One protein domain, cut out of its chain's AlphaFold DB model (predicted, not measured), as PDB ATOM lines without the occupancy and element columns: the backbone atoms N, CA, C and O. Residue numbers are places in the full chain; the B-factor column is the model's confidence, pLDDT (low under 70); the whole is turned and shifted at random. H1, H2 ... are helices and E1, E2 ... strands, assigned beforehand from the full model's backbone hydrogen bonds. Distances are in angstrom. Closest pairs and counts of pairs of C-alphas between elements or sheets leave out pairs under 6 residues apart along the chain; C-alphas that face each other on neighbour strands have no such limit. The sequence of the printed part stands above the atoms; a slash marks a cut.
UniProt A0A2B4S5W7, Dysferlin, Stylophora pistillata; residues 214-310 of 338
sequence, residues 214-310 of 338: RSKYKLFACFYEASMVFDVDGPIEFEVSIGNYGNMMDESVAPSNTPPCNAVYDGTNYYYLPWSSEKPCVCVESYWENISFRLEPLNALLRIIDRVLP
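Overview. This is residues 214 to 310 of the 338 residues of the protein "Dysferlin" of Stylophora pistillata (UniProt A0A2B4S5W7). With little regular structure, the domain is a ribbon of two strands, E1 and E2, whose long looped link, residues 223 to 280, makes a head at one end and partly folds back beside the ribbon; helix H1 sticks out at the other end. The 97 printed residues, 35 in named elements, run E1, E2, H1, a mixed class with an antiparallel sheet, E1 - E2. The whole is extended, radius of gyration of the C-alphas 20.0 A, spanning 58 by 41 by 21 A.

Along the chain. E1, residues 214 to 222, begins at C-alpha 214 (149.608, 7.091, 73.349) and is 25.4 A long. E2, residues 281 to 289, is 25.0 A long. H1, residues 292 to 308, is 23.3 A long and ends at C-alpha 308 (141.391, 36.523, 58.511).

Arrangement. E1 and E2 form a hairpin, antiparallel at 159 degrees, with N 217 and O 286 2.8 A apart, within hydrogen-bond range. H1 and E1 are apart. In H1, 11 of 13 O i to N i+4 pairs are within range.

Size, cuts and confidence. The C-alphas of Asp 233 and Val 308 are farthest apart, 60.4 A. The printed part has no cut. The link E1 to E2 is long, E2 to H1 tight. Residues 308 to 310 have pLDDT under 70.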
ATOM      1  N   ARG A 214     148.545   6.467  72.557       92.88
ATOM      2  CA  ARG A 214     149.608   7.091  73.349       92.88
ATOM      3  C   ARG A 214     150.830   7.416  72.502       92.88
ATOM      4  O   ARG A 214     151.134   6.754  71.513       92.88
ATOM      5  N   SER A 215     151.562   8.436  72.911       94.88
ATOM      6  CA  SER A 215     152.867   8.795  72.367       94.88
ATOM      7  C   SER A 215     153.874   8.952  73.495       94.88
ATOM      8  O   SER A 215     153.514   9.214  74.641       94.88
ATOM      9  N   LYS A 216     155.148   8.725  73.172       95.44
ATOM     10  CA  LYS A 216     156.243   8.910  74.121       95.44
ATOM     11  C   LYS A 216     156.575  10.395  74.211       95.44
ATOM     12  O   LYS A 216     156.830  11.031  73.191       95.44
ATOM     13  N   TYR A 217     156.630  10.904  75.430       94.38
ATOM     14  CA  TYR A 217     157.028  12.264  75.758       94.38
ATOM     15  C   TYR A 217     158.246  12.243  76.677       94.38
ATOM     16  O   TYR A 217     158.545  11.246  77.338       94.38
ATOM     17  N   LYS A 218     158.961  13.364  76.686       95.06
ATOM     18  CA  LYS A 218     160.116  13.595  77.542       95.06
ATOM     19  C   LYS A 218     159.955  14.957  78.196       95.06
ATOM     20  O   LYS A 218     160.022  15.971  77.506       95.06
ATOM     21  N   LEU A 219     159.723  14.957  79.501       95.19
ATOM     22  CA  LEU A 219     159.779  16.160  80.316       95.19
ATOM     23  C   LEU A 219     161.237  16.390  80.714       95.19
ATOM     24  O   LEU A 219     161.888  15.491  81.238       95.19
ATOM     25  N   PHE A 220     161.740  17.591  80.455       96.12
ATOM     26  CA  PHE A 220     163.047  18.038  80.916       96.12
ATOM     27  C   PHE A 220     162.845  19.227  81.851       96.12
ATOM     28  O   PHE A 220     162.260  20.231  81.445       96.12
ATOM     29  N   ALA A 221     163.331  19.109  83.081       95.81
ATOM     30  CA  ALA A 221     163.306  20.175  84.073       95.81
ATOM     31  C   ALA A 221     164.740  20.558  84.443       95.81
ATOM     32  O   ALA A 221     165.569  19.698  84.731       95.81
ATOM     33  N   CYS A 222     165.023  21.860  84.424       95.12
ATOM     34  CA  CYS A 222     166.295  22.445  84.835       95.12
ATOM     35  C   CYS A 222     166.031  23.403  85.992       95.12
ATOM     36  O   CYS A 222     165.222  24.325  85.870       95.12
ATOM     37  N   PHE A 223     166.713  23.175  87.106       95.12
ATOM     38  CA  PHE A 223     166.567  23.967  88.311       95.12
ATOM     39  C   PHE A 223     167.593  25.098  88.312       95.12
ATOM     40  O   PHE A 223     168.800  24.874  88.399       95.12
ATOM     41  N   TYR A 224     167.108  26.334  88.211       93.38
ATOM     42  CA  TYR A 224     167.976  27.509  88.163       93.38
ATOM     43  C   TYR A 224     168.475  27.909  89.551       93.38
ATOM     44  O   TYR A 224     169.669  28.145  89.731       93.38
ATOM     45  N   GLU A 225     167.595  27.968  90.542       91.88
ATOM     46  CA  GLU A 225     167.919  28.373  91.909       91.88
ATOM     47  C   GLU A 225     166.876  27.837  92.893       91.88
ATOM     48  O   GLU A 225     165.736  27.586  92.512       91.88
ATOM     49  N   ALA A 226     167.284  27.658  94.148       92.81
ATOM     50  CA  ALA A 226     166.401  27.345  95.266       92.81
ATOM     51  C   ALA A 226     166.822  28.216  96.453       92.81
ATOM     52  O   ALA A 226     167.882  28.004  97.043       92.81
ATOM     53  N   SER A 227     166.021  29.236  96.747       91.38
ATOM     54  CA  SER A 227     166.218  30.203  97.829       91.38
ATOM     55  C   SER A 227     165.030  30.159  98.789       91.38
ATOM     56  O   SER A 227     164.016  29.537  98.480       91.38
ATOM     57  N   MET A 228     165.153  30.806  99.952       90.81
ATOM     58  CA  MET A 228     164.107  30.806 100.988       90.81
ATOM     59  C   MET A 228     163.696  29.395 101.425       90.81
ATOM     60  O   MET A 228     162.526  29.123 101.683       90.81
ATOM     61  N   VAL A 229     164.672  28.493 101.503       88.88
ATOM     62  CA  VAL A 229     164.448  27.126 101.969       88.88
ATOM     63  C   VAL A 229     164.382  27.119 103.497       88.88
ATOM     64  O   VAL A 229     165.056  27.915 104.155       88.88
ATOM     65  N   PHE A 230     163.552  26.246 104.067       81.94
ATOM     66  CA  PHE A 230     163.494  26.056 105.514       81.94
ATOM     67  C   PHE A 230     164.794  25.443 106.045       81.94
ATOM     68  O   PHE A 230     165.477  24.700 105.340       81.94
ATOM     69  N   ASP A 231     165.122  25.769 107.295       81.12
ATOM     70  CA  ASP A 231     166.216  25.119 108.012       81.12
ATOM     71  C   ASP A 231     165.807  23.673 108.305       81.12
ATOM     72  O   ASP A 231     164.833  23.433 109.024       81.12
ATOM     73  N   VAL A 232     166.496  22.723 107.680       81.19
ATOM     74  CA  VAL A 232     166.196  21.295 107.781       81.19
ATOM     75  C   VAL A 232     167.445  20.531 108.188       81.19
ATOM     76  O   VAL A 232     168.545  20.787 107.694       81.19
ATOM     77  N   ASP A 233     167.262  19.543 109.060       80.81
ATOM     78  CA  ASP A 233     168.320  18.626 109.474       80.81
ATOM     79  C   ASP A 233     168.577  17.577 108.373       80.81
ATOM     80  O   ASP A 233     168.186  16.416 108.487       80.81
ATOM     81  N   GLY A 234     169.227  17.981 107.275       89.06
ATOM     82  CA  GLY A 234     169.655  17.059 106.218       89.06
ATOM     83  C   GLY A 234     169.764  17.657 104.811       89.06
ATOM     84  O   GLY A 234     169.460  18.831 104.594       89.06
ATOM     85  N   PRO A 235     170.215  16.849 103.832       92.06
ATOM     86  CA  PRO A 235     170.212  17.248 102.432       92.06
ATOM     87  C   PRO A 235     168.787  17.316 101.878       92.06
ATOM     88  O   PRO A 235     167.938  16.489 102.200       92.06
ATOM     89  N   ILE A 236     168.560  18.281 100.992       92.44
ATOM     90  CA  ILE A 236     167.293  18.501 100.297       92.44
ATOM     91  C   ILE A 236     167.385  17.952  98.877       92.44
ATOM     92  O   ILE A 236     168.398  18.127  98.190       92.44
ATOM     93  N   GLU A 237     166.297  17.335  98.430       92.44
ATOM     94  CA  GLU A 237     166.082  16.855  97.069       92.44
ATOM     95  C   GLU A 237     164.728  17.360  96.560       92.44
ATOM     96  O   GLU A 237     163.776  17.480  97.329       92.44
ATOM     97  N   PHE A 238     164.632  17.637  95.260       92.56
ATOM     98  CA  PHE A 238     163.366  17.944  94.600       92.56
ATOM     99  C   PHE A 238     162.973  16.799  93.683       92.56
ATOM    100  O   PHE A 238     163.725  16.466  92.765       92.56
ATOM    101  N   GLU A 239     161.786  16.241  93.898       92.75
ATOM    102  CA  GLU A 239     161.151  15.313  92.965       92.75
ATOM    103  C   GLU A 239     160.514  16.085  91.797       92.75
ATOM    104  O   GLU A 239     159.905  17.141  91.989       92.75
ATOM    105  N   VAL A 240     160.613  15.543  90.582       95.06
ATOM    106  CA  VAL A 240     159.813  15.976  89.432       95.06
ATOM    107  C   VAL A 240     159.062  14.782  88.874       95.06
ATOM    108  O   VAL A 240     159.649  13.895  88.260       95.06
ATOM    109  N   SER A 241     157.742  14.797  89.011       93.56
ATOM    110  CA  SER A 241     156.868  13.775  88.441       93.56
ATOM    111  C   SER A 241     155.873  14.367  87.447       93.56
ATOM    112  O   SER A 241     155.412  15.496  87.606       93.56
ATOM    113  N   ILE A 242     155.485  13.579  86.447       94.19
ATOM    114  CA  ILE A 242     154.318  13.835  85.601       94.19
ATOM    115  C   ILE A 242     153.437  12.589  85.627       94.19
ATOM    116  O   ILE A 242     153.857  11.507  85.208       94.19
ATOM    117  N   GLY A 243     152.222  12.724  86.163       93.38
ATOM    118  CA  GLY A 243     151.438  11.559  86.575       93.38
ATOM    119  C   GLY A 243     152.215  10.698  87.567       93.38
ATOM    120  O   GLY A 243     152.864  11.227  88.467       93.38
ATOM    121  N   ASN A 244     152.228   9.385  87.336       92.25
ATOM    122  CA  ASN A 244     153.074   8.471  88.103       92.25
ATOM    123  C   ASN A 244     154.542   8.484  87.654       92.25
ATOM    124  O   ASN A 244     155.408   8.129  88.438       92.25
ATOM    125  N   TYR A 245     154.876   8.908  86.430       95.38
ATOM    126  CA  TYR A 245     156.264   8.875  85.951       95.38
ATOM    127  C   TYR A 245     157.146   9.851  86.739       95.38
ATOM    128  O   TYR A 245     156.834  11.038  86.805       95.38
ATOM    129  N   GLY A 246     158.265   9.369  87.285       93.56
ATOM    130  CA  GLY A 246     159.171  10.165  88.121       93.56
ATOM    131  C   GLY A 246     158.829  10.160  89.614       93.56
ATOM    132  O   GLY A 246     159.648  10.622  90.402       93.56
ATOM    133  N   ASN A 247     157.675   9.605  90.001       91.50
ATOM    134  CA  ASN A 247     157.264   9.457  91.397       91.50
ATOM    135  C   ASN A 247     158.254   8.564  92.163       91.50
ATOM    136  O   ASN A 247     158.461   7.414  91.779       91.50
ATOM    137  N   MET A 248     158.840   9.065  93.252       89.31
ATOM    138  CA  MET A 248     159.797   8.301  94.063       89.31
ATOM    139  C   MET A 248     159.145   7.191  94.897       89.31
ATOM    140  O   MET A 248     159.839   6.280  95.339       89.31
ATOM    141  N   MET A 249     157.829   7.260  95.099       83.38
ATOM    142  CA  MET A 249     157.055   6.316  95.911       83.38
ATOM    143  C   MET A 249     156.464   5.161  95.094       83.38
ATOM    144  O   MET A 249     155.939   4.214  95.670       83.38
ATOM    145  N   ASP A 250     156.492   5.249  93.761       83.69
ATOM    146  CA  ASP A 250     155.937   4.230  92.869       83.69
ATOM    147  C   ASP A 250     157.072   3.379  92.288       83.69
ATOM    148  O   ASP A 250     157.799   3.791  91.384       83.69
ATOM    149  N   GLU A 251     157.215   2.159  92.804       84.25
ATOM    150  CA  GLU A 251     158.272   1.225  92.395       84.25
ATOM    151  C   GLU A 251     158.132   0.731  90.942       84.25
ATOM    152  O   GLU A 251     159.065   0.136  90.396       84.25
ATOM    153  N   SER A 252     156.985   0.958  90.290       84.69
ATOM    154  CA  SER A 252     156.754   0.543  88.902       84.69
ATOM    155  C   SER A 252     157.360   1.497  87.867       84.69
ATOM    156  O   SER A 252     157.443   1.155  86.680       84.69
ATOM    157  N   VAL A 253     157.818   2.677  88.295       89.06
ATOM    158  CA  VAL A 253     158.415   3.703  87.437       89.06
ATOM    159  C   VAL A 253     159.837   4.055  87.872       89.06
ATOM    160  O   VAL A 253     160.271   3.785  88.987       89.06
ATOM    161  N   ALA A 254     160.598   4.681  86.973       91.94
ATOM    162  CA  ALA A 254     161.889   5.245  87.349       91.94
ATOM    163  C   ALA A 254     161.675   6.513  88.204       91.94
ATOM    164  O   ALA A 254     160.939   7.401  87.752       91.94
ATOM    165  N   PRO A 255     162.328   6.638  89.376       93.06
ATOM    166  CA  PRO A 255     162.249   7.841  90.196       93.06
ATOM    167  C   PRO A 255     162.964   9.008  89.509       93.06
ATOM    168  O   PRO A 255     163.909   8.810  88.735       93.06
ATOM    169  N   SER A 256     162.528  10.237  89.788       94.88
ATOM    170  CA  SER A 256     163.147  11.434  89.229       94.88
ATOM    171  C   SER A 256     163.282  12.537  90.267       94.88
ATOM    172  O   SER A 256     162.341  13.268  90.558       94.88
ATOM    173  N   ASN A 257     164.493  12.671  90.799       94.69
ATOM    174  CA  ASN A 257     164.850  13.671  91.790       94.69
ATOM    175  C   ASN A 257     166.191  14.339  91.471       94.69
ATOM    176  O   ASN A 257     167.050  13.789  90.774       94.69
ATOM    177  N   THR A 258     166.371  15.556  91.970       95.00
ATOM    178  CA  THR A 258     167.675  16.223  91.951       95.00
ATOM    179  C   THR A 258     168.653  15.512  92.888       95.00
ATOM    180  O   THR A 258     168.218  14.962  93.897       95.00
ATOM    181  N   PRO A 259     169.974  15.589  92.645       92.50
ATOM    182  CA  PRO A 259     170.951  15.131  93.622       92.50
ATOM    183  C   PRO A 259     170.771  15.831  94.984       92.50
ATOM    184  O   PRO A 259     170.497  17.038  95.001       92.50
ATOM    185  N   PRO A 260     170.976  15.117  96.102       93.31
ATOM    186  CA  PRO A 260     170.850  15.681  97.441       93.31
ATOM    187  C   PRO A 260     171.834  16.825  97.672       93.31
ATOM    188  O   PRO A 260     173.029  16.710  97.386       93.31
ATOM    189  N   CYS A 261     171.336  17.937  98.214       92.88
ATOM    190  CA  CYS A 261     172.120  19.146  98.437       92.88
ATOM    191  C   CYS A 261     171.796  19.768  99.798       92.88
ATOM    192  O   CYS A 261     170.635  20.008 100.117       92.88
ATOM    193  N   ASN A 262     172.820  20.052 100.602       93.12
ATOM    194  CA  ASN A 262     172.625  20.717 101.889       93.12
ATOM    195  C   ASN A 262     172.344  22.207 101.690       93.12
ATOM    196  O   ASN A 262     173.038  22.888 100.928       93.12
ATOM    197  N   ALA A 263     171.367  22.710 102.436       93.31
ATOM    198  CA  ALA A 263     171.090  24.131 102.528       93.31
ATOM    199  C   ALA A 263     172.245  24.897 103.188       93.31
ATOM    200  O   ALA A 263     172.892  24.426 104.123       93.31
ATOM    201  N   VAL A 264     172.497  26.106 102.688       92.88
ATOM    202  CA  VAL A 264     173.502  27.038 103.204       92.88
ATOM    203  C   VAL A 264     172.811  28.343 103.569       92.88
ATOM    204  O   VAL A 264     172.018  28.866 102.789       92.88
ATOM    205  N   TYR A 265     173.112  28.872 104.753       91.88
ATOM    206  CA  TYR A 265     172.610  30.173 105.184       91.88
ATOM    207  C   TYR A 265     173.337  31.301 104.442       91.88
ATOM    208  O   TYR A 265     174.567  31.310 104.374       91.88
ATOM    209  N   ASP A 266     172.591  32.272 103.916       89.00
ATOM    210  CA  ASP A 266     173.137  33.443 103.214       89.00
ATOM    211  C   ASP A 266     173.909  34.409 104.137       89.00
ATOM    212  O   ASP A 266     174.616  35.295 103.657       89.00
ATOM    213  N   GLY A 267     173.795  34.234 105.457       87.94
ATOM    214  CA  GLY A 267     174.408  35.094 106.467       87.94
ATOM    215  C   GLY A 267     173.516  36.248 106.934       87.94
ATOM    216  O   GLY A 267     173.954  37.028 107.779       87.94
ATOM    217  N   THR A 268     172.288  36.362 106.418       86.94
ATOM    218  CA  THR A 268     171.396  37.494 106.697       86.94
ATOM    219  C   THR A 268     169.928  37.121 106.860       86.94
ATOM    220  O   THR A 268     169.341  37.458 107.886       86.94
ATOM    221  N   ASN A 269     169.309  36.469 105.875       82.31
ATOM    222  CA  ASN A 269     167.852  36.373 105.785       82.31
ATOM    223  C   ASN A 269     167.325  34.951 105.574       82.31
ATOM    224  O   ASN A 269     166.235  34.658 106.057       82.31
ATOM    225  N   TYR A 270     168.033  34.081 104.848       88.81
ATOM    226  CA  TYR A 270     167.463  32.797 104.430       88.81
ATOM    227  C   TYR A 270     168.501  31.725 104.090       88.81
ATOM    228  O   TYR A 270     169.662  32.008 103.796       88.81
ATOM    229  N   TYR A 271     168.050  30.470 104.074       92.12
ATOM    230  CA  TYR A 271     168.814  29.352 103.535       92.12
ATOM    231  C   TYR A 271     168.544  29.155 102.038       92.12
ATOM    232  O   TYR A 271     167.444  29.412 101.539       92.12
ATOM    233  N   TYR A 272     169.557  28.704 101.302       93.06
ATOM    234  CA  TYR A 272     169.484  28.427  99.868       93.06
ATOM    235  C   TYR A 272     170.322  27.199  99.496       93.06
ATOM    236  O   TYR A 272     171.213  26.798 100.246       93.06
ATOM    237  N   LEU A 273     170.068  26.610  98.325       93.81
ATOM    238  CA  LEU A 273     170.909  25.537  97.792       93.81
ATOM    239  C   LEU A 273     172.012  26.107  96.887       93.81
ATOM    240  O   LEU A 273     171.710  26.792  95.902       93.81
ATOM    241  N   PRO A 274     173.298  25.832  97.169       93.12
ATOM    242  CA  PRO A 274     174.430  26.474  96.501       93.12
ATOM    243  C   PRO A 274     174.759  25.886  95.116       93.12
ATOM    244  O   PRO A 274     175.929  25.694  94.783       93.12
ATOM    245  N   TRP A 275     173.756  25.653  94.264       91.62
ATOM    246  CA  TRP A 275     173.936  25.042  92.936       91.62
ATOM    247  C   TRP A 275     174.884  25.814  92.010       91.62
ATOM    248  O   TRP A 275     175.491  25.226  91.124       91.62
ATOM    249  N   SER A 276     175.071  27.122  92.220       86.62
ATOM    250  CA  SER A 276     176.087  27.929  91.521       86.62
ATOM    251  C   SER A 276     176.057  27.706  89.995       86.62
ATOM    252  O   SER A 276     175.042  28.013  89.369       86.62
ATOM    253  N   SER A 277     177.126  27.172  89.394       88.62
ATOM    254  CA  SER A 277     177.210  26.834  87.965       88.62
ATOM    255  C   SER A 277     176.723  25.423  87.609       88.62
ATOM    256  O   SER A 277     176.529  25.138  86.431       88.62
ATOM    257  N   GLU A 278     176.531  24.541  88.588       90.00
ATOM    258  CA  GLU A 278     176.101  23.153  88.395       90.00
ATOM    259  C   GLU A 278     174.595  23.042  88.652       90.00
ATOM    260  O   GLU A 278     174.139  22.667  89.730       90.00
ATOM    261  N   LYS A 279     173.804  23.434  87.646       93.81
ATOM    262  CA  LYS A 279     172.340  23.415  87.730       93.81
ATOM    263  C   LYS A 279     171.813  21.978  87.638       93.81
ATOM    264  O   LYS A 279     172.061  21.323  86.619       93.81
ATOM    265  N   PRO A 280     171.076  21.479  88.648       95.50
ATOM    266  CA  PRO A 280     170.487  20.157  88.566       95.50
ATOM    267  C   PRO A 280     169.458  20.115  87.441       95.50
ATOM    268  O   PRO A 280     168.656  21.031  87.260       95.50
ATOM    269  N   CYS A 281     169.491  19.030  86.680       94.81
ATOM    270  CA  CYS A 281     168.540  18.763  85.617       94.81
ATOM    271  C   CYS A 281     167.985  17.357  85.797       94.81
ATOM    272  O   CYS A 281     168.733  16.429  86.104       94.81
ATOM    273  N   VAL A 282     166.693  17.196  85.547       95.56
ATOM    274  CA  VAL A 282     166.001  15.910  85.593       95.56
ATOM    275  C   VAL A 282     165.236  15.689  84.295       95.56
ATOM    276  O   VAL A 282     164.801  16.629  83.625       95.56
ATOM    277  N   CYS A 283     165.122  14.426  83.904       95.56
ATOM    278  CA  CYS A 283     164.509  14.016  82.652       95.56
ATOM    279  C   CYS A 283     163.564  12.851  82.932       95.56
ATOM    280  O   CYS A 283     164.013  11.789  83.360       95.56
ATOM    281  N   VAL A 284     162.277  13.047  82.664       96.88
ATOM    282  CA  VAL A 284     161.235  12.040  82.871       96.88
ATOM    283  C   VAL A 284     160.714  11.597  81.514       96.88
ATOM    284  O   VAL A 284     160.207  12.400  80.728       96.88
ATOM    285  N   GLU A 285     160.853  10.308  81.216       96.06
ATOM    286  CA  GLU A 285     160.213   9.698  80.052       96.06
ATOM    287  C   GLU A 285     158.830   9.179  80.447       96.06
ATOM    288  O   GLU A 285     158.693   8.442  81.419       96.06
ATOM    289  N   SER A 286     157.806   9.551  79.684       95.12
ATOM    290  CA  SER A 286     156.406   9.271  80.020       95.12
ATOM    291  C   SER A 286     155.576   8.970  78.773       95.12
ATOM    292  O   SER A 286     155.961   9.361  77.667       95.12
ATOM    293  N   TYR A 287     154.420   8.321  78.927       94.75
ATOM    294  CA  TYR A 287     153.528   7.978  77.814       94.75
ATOM    295  C   TYR A 287     152.129   8.549  78.032       94.75
ATOM    296  O   TYR A 287     151.403   8.086  78.910       94.75
ATOM    297  N   TRP A 288     151.734   9.486  77.172       94.12
ATOM    298  CA  TRP A 288     150.480  10.240  77.282       94.12
ATOM    299  C   TRP A 288     149.652  10.135  76.013       94.12
ATOM    300  O   TRP A 288     150.169   9.746  74.964       94.12
ATOM    301  N   GLU A 289     148.368  10.463  76.107       93.62
ATOM    302  CA  GLU A 289     147.456  10.482  74.973       93.62
ATOM    303  C   GLU A 289     147.956  11.400  73.852       93.62
ATOM    304  O   GLU A 289     148.449  12.505  74.075       93.62
ATOM    305  N   ASN A 290     147.802  10.942  72.614       91.06
ATOM    306  CA  ASN A 290     148.083  11.734  71.431       91.06
ATOM    307  C   ASN A 290     146.778  12.322  70.890       91.06
ATOM    308  O   ASN A 290     146.060  11.692  70.114       91.06
ATOM    309  N   ILE A 291     146.499  13.560  71.295       89.75
ATOM    310  CA  ILE A 291     145.319  14.321  70.866       89.75
ATOM    311  C   ILE A 291     145.612  15.284  69.707       89.75
ATOM    312  O   ILE A 291     144.845  16.223  69.477       89.75
ATOM    313  N   SER A 292     146.688  15.068  68.940       90.19
ATOM    314  CA  SER A 292     147.041  15.934  67.803       90.19
ATOM    315  C   SER A 292     145.911  16.037  66.781       90.19
ATOM    316  O   SER A 292     145.643  17.123  66.278       90.19
ATOM    317  N   PHE A 293     145.151  14.959  66.566       89.62
ATOM    318  CA  PHE A 293     143.982  14.964  65.677       89.62
ATOM    319  C   PHE A 293     142.901  15.986  66.082       89.62
ATOM    320  O   PHE A 293     142.127  16.423  65.235       89.62
ATOM    321  N   ARG A 294     142.840  16.370  67.366       88.31
ATOM    322  CA  ARG A 294     141.939  17.406  67.894       88.31
ATOM    323  C   ARG A 294     142.605  18.780  67.903       88.31
ATOM    324  O   ARG A 294     141.964  19.774  67.566       88.31
ATOM    325  N   LEU A 295     143.877  18.843  68.297       89.25
ATOM    326  CA  LEU A 295     144.610  20.102  68.438       89.25
ATOM    327  C   LEU A 295     144.989  20.724  67.091       89.25
ATOM    328  O   LEU A 295     144.928  21.939  66.951       89.25
ATOM    329  N   GLU A 296     145.363  19.928  66.090       91.88
ATOM    330  CA  GLU A 296     145.800  20.431  64.785       91.88
ATOM    331  C   GLU A 296     144.696  21.207  64.046       91.88
ATOM    332  O   GLU A 296     144.971  22.341  63.637       91.88
ATOM    333  N   PRO A 297     143.447  20.699  63.916       92.81
ATOM    334  CA  PRO A 297     142.361  21.475  63.319       92.81
ATOM    335  C   PRO A 297     142.038  22.744  64.110       92.81
ATOM    336  O   PRO A 297     141.861  23.800  63.509       92.81
ATOM    337  N   LEU A 298     142.012  22.671  65.446       88.94
ATOM    338  CA  LEU A 298     141.773  23.841  66.295       88.94
ATOM    339  C   LEU A 298     142.859  24.901  66.088       88.94
ATOM    340  O   LEU A 298     142.547  26.061  65.849       88.94
ATOM    341  N   ASN A 299     144.130  24.503  66.105       88.69
ATOM    342  CA  ASN A 299     145.258  25.399  65.866       88.69
ATOM    343  C   ASN A 299     145.213  26.006  64.459       88.69
ATOM    344  O   ASN A 299     145.552  27.173  64.281       88.69
ATOM    345  N   ALA A 300     144.789  25.240  63.450       89.69
ATOM    346  CA  ALA A 300     144.585  25.761  62.103       89.69
ATOM    347  C   ALA A 300     143.464  26.811  62.070       89.69
ATOM    348  O   ALA A 300     143.661  27.878  61.493       89.69
ATOM    349  N   LEU A 301     142.327  26.546  62.723       88.25
ATOM    350  CA  LEU A 301     141.213  27.490  62.834       88.25
ATOM    351  C   LEU A 301     141.614  28.762  63.579       88.25
ATOM    352  O   LEU A 301     141.344  29.849  63.081       88.25
ATOM    353  N   LEU A 302     142.308  28.642  64.712       84.19
ATOM    354  CA  LEU A 302     142.811  29.788  65.472       84.19
ATOM    355  C   LEU A 302     143.763  30.636  64.621       84.19
ATOM    356  O   LEU A 302     143.581  31.840  64.514       84.19
ATOM    357  N   ARG A 303     144.688  30.009  63.884       84.00
ATOM    358  CA  ARG A 303     145.565  30.727  62.943       84.00
ATOM    359  C   ARG A 303     144.802  31.403  61.806       84.00
ATOM    360  O   ARG A 303     145.251  32.434  61.314       84.00
ATOM    361  N   ILE A 304     143.707  30.809  61.329       86.44
ATOM    362  CA  ILE A 304     142.839  31.436  60.327       86.44
ATOM    363  C   ILE A 304     142.134  32.636  60.950       86.44
ATOM    364  O   ILE A 304     142.150  33.693  60.340       86.44
ATOM    365  N   ILE A 305     141.576  32.502  62.152       81.25
ATOM    366  CA  ILE A 305     140.942  33.595  62.898       81.25
ATOM    367  C   ILE A 305     141.931  34.749  63.073       81.25
ATOM    368  O   ILE A 305     141.649  35.845  62.601       81.25
ATOM    369  N   ASP A 306     143.128  34.486  63.592       78.56
ATOM    370  CA  ASP A 306     144.151  35.513  63.822       78.56
ATOM    371  C   ASP A 306     144.593  36.225  62.531       78.56
ATOM    372  O   ASP A 306     145.021  37.379  62.557       78.56
ATOM    373  N   ARG A 307     144.504  35.550  61.374       73.81
ATOM    374  CA  ARG A 307     144.914  36.097  60.065       73.81
ATOM    375  C   ARG A 307     143.776  36.727  59.258       73.81
ATOM    376  O   ARG A 307     144.033  37.637  58.475       73.81
ATOM    377  N   VAL A 308     142.556  36.201  59.364       67.56
ATOM    378  CA  VAL A 308     141.391  36.523  58.511       67.56
ATOM    379  C   VAL A 308     140.374  37.388  59.240       67.56
ATOM    380  O   VAL A 308     139.655  38.151  58.595       67.56
ATOM    381  N   LEU A 309     140.347  37.318  60.570       58.91
ATOM    382  CA  LEU A 309     139.661  38.265  61.432       58.91
ATOM    383  C   LEU A 309     140.709  39.205  62.046       58.91
ATOM    384  O   LEU A 309     140.943  39.151  63.252       58.91
ATOM    385  N   PRO A 310     141.321  40.134  61.276       53.34
ATOM    386  CA  PRO A 310     141.719  41.368  61.926       53.34
ATOM    387  C   PRO A 310     140.436  41.874  62.584       53.34
ATOM    388  O   PRO A 310     139.413  41.912  61.909       53.34
TER     389      PRO A 310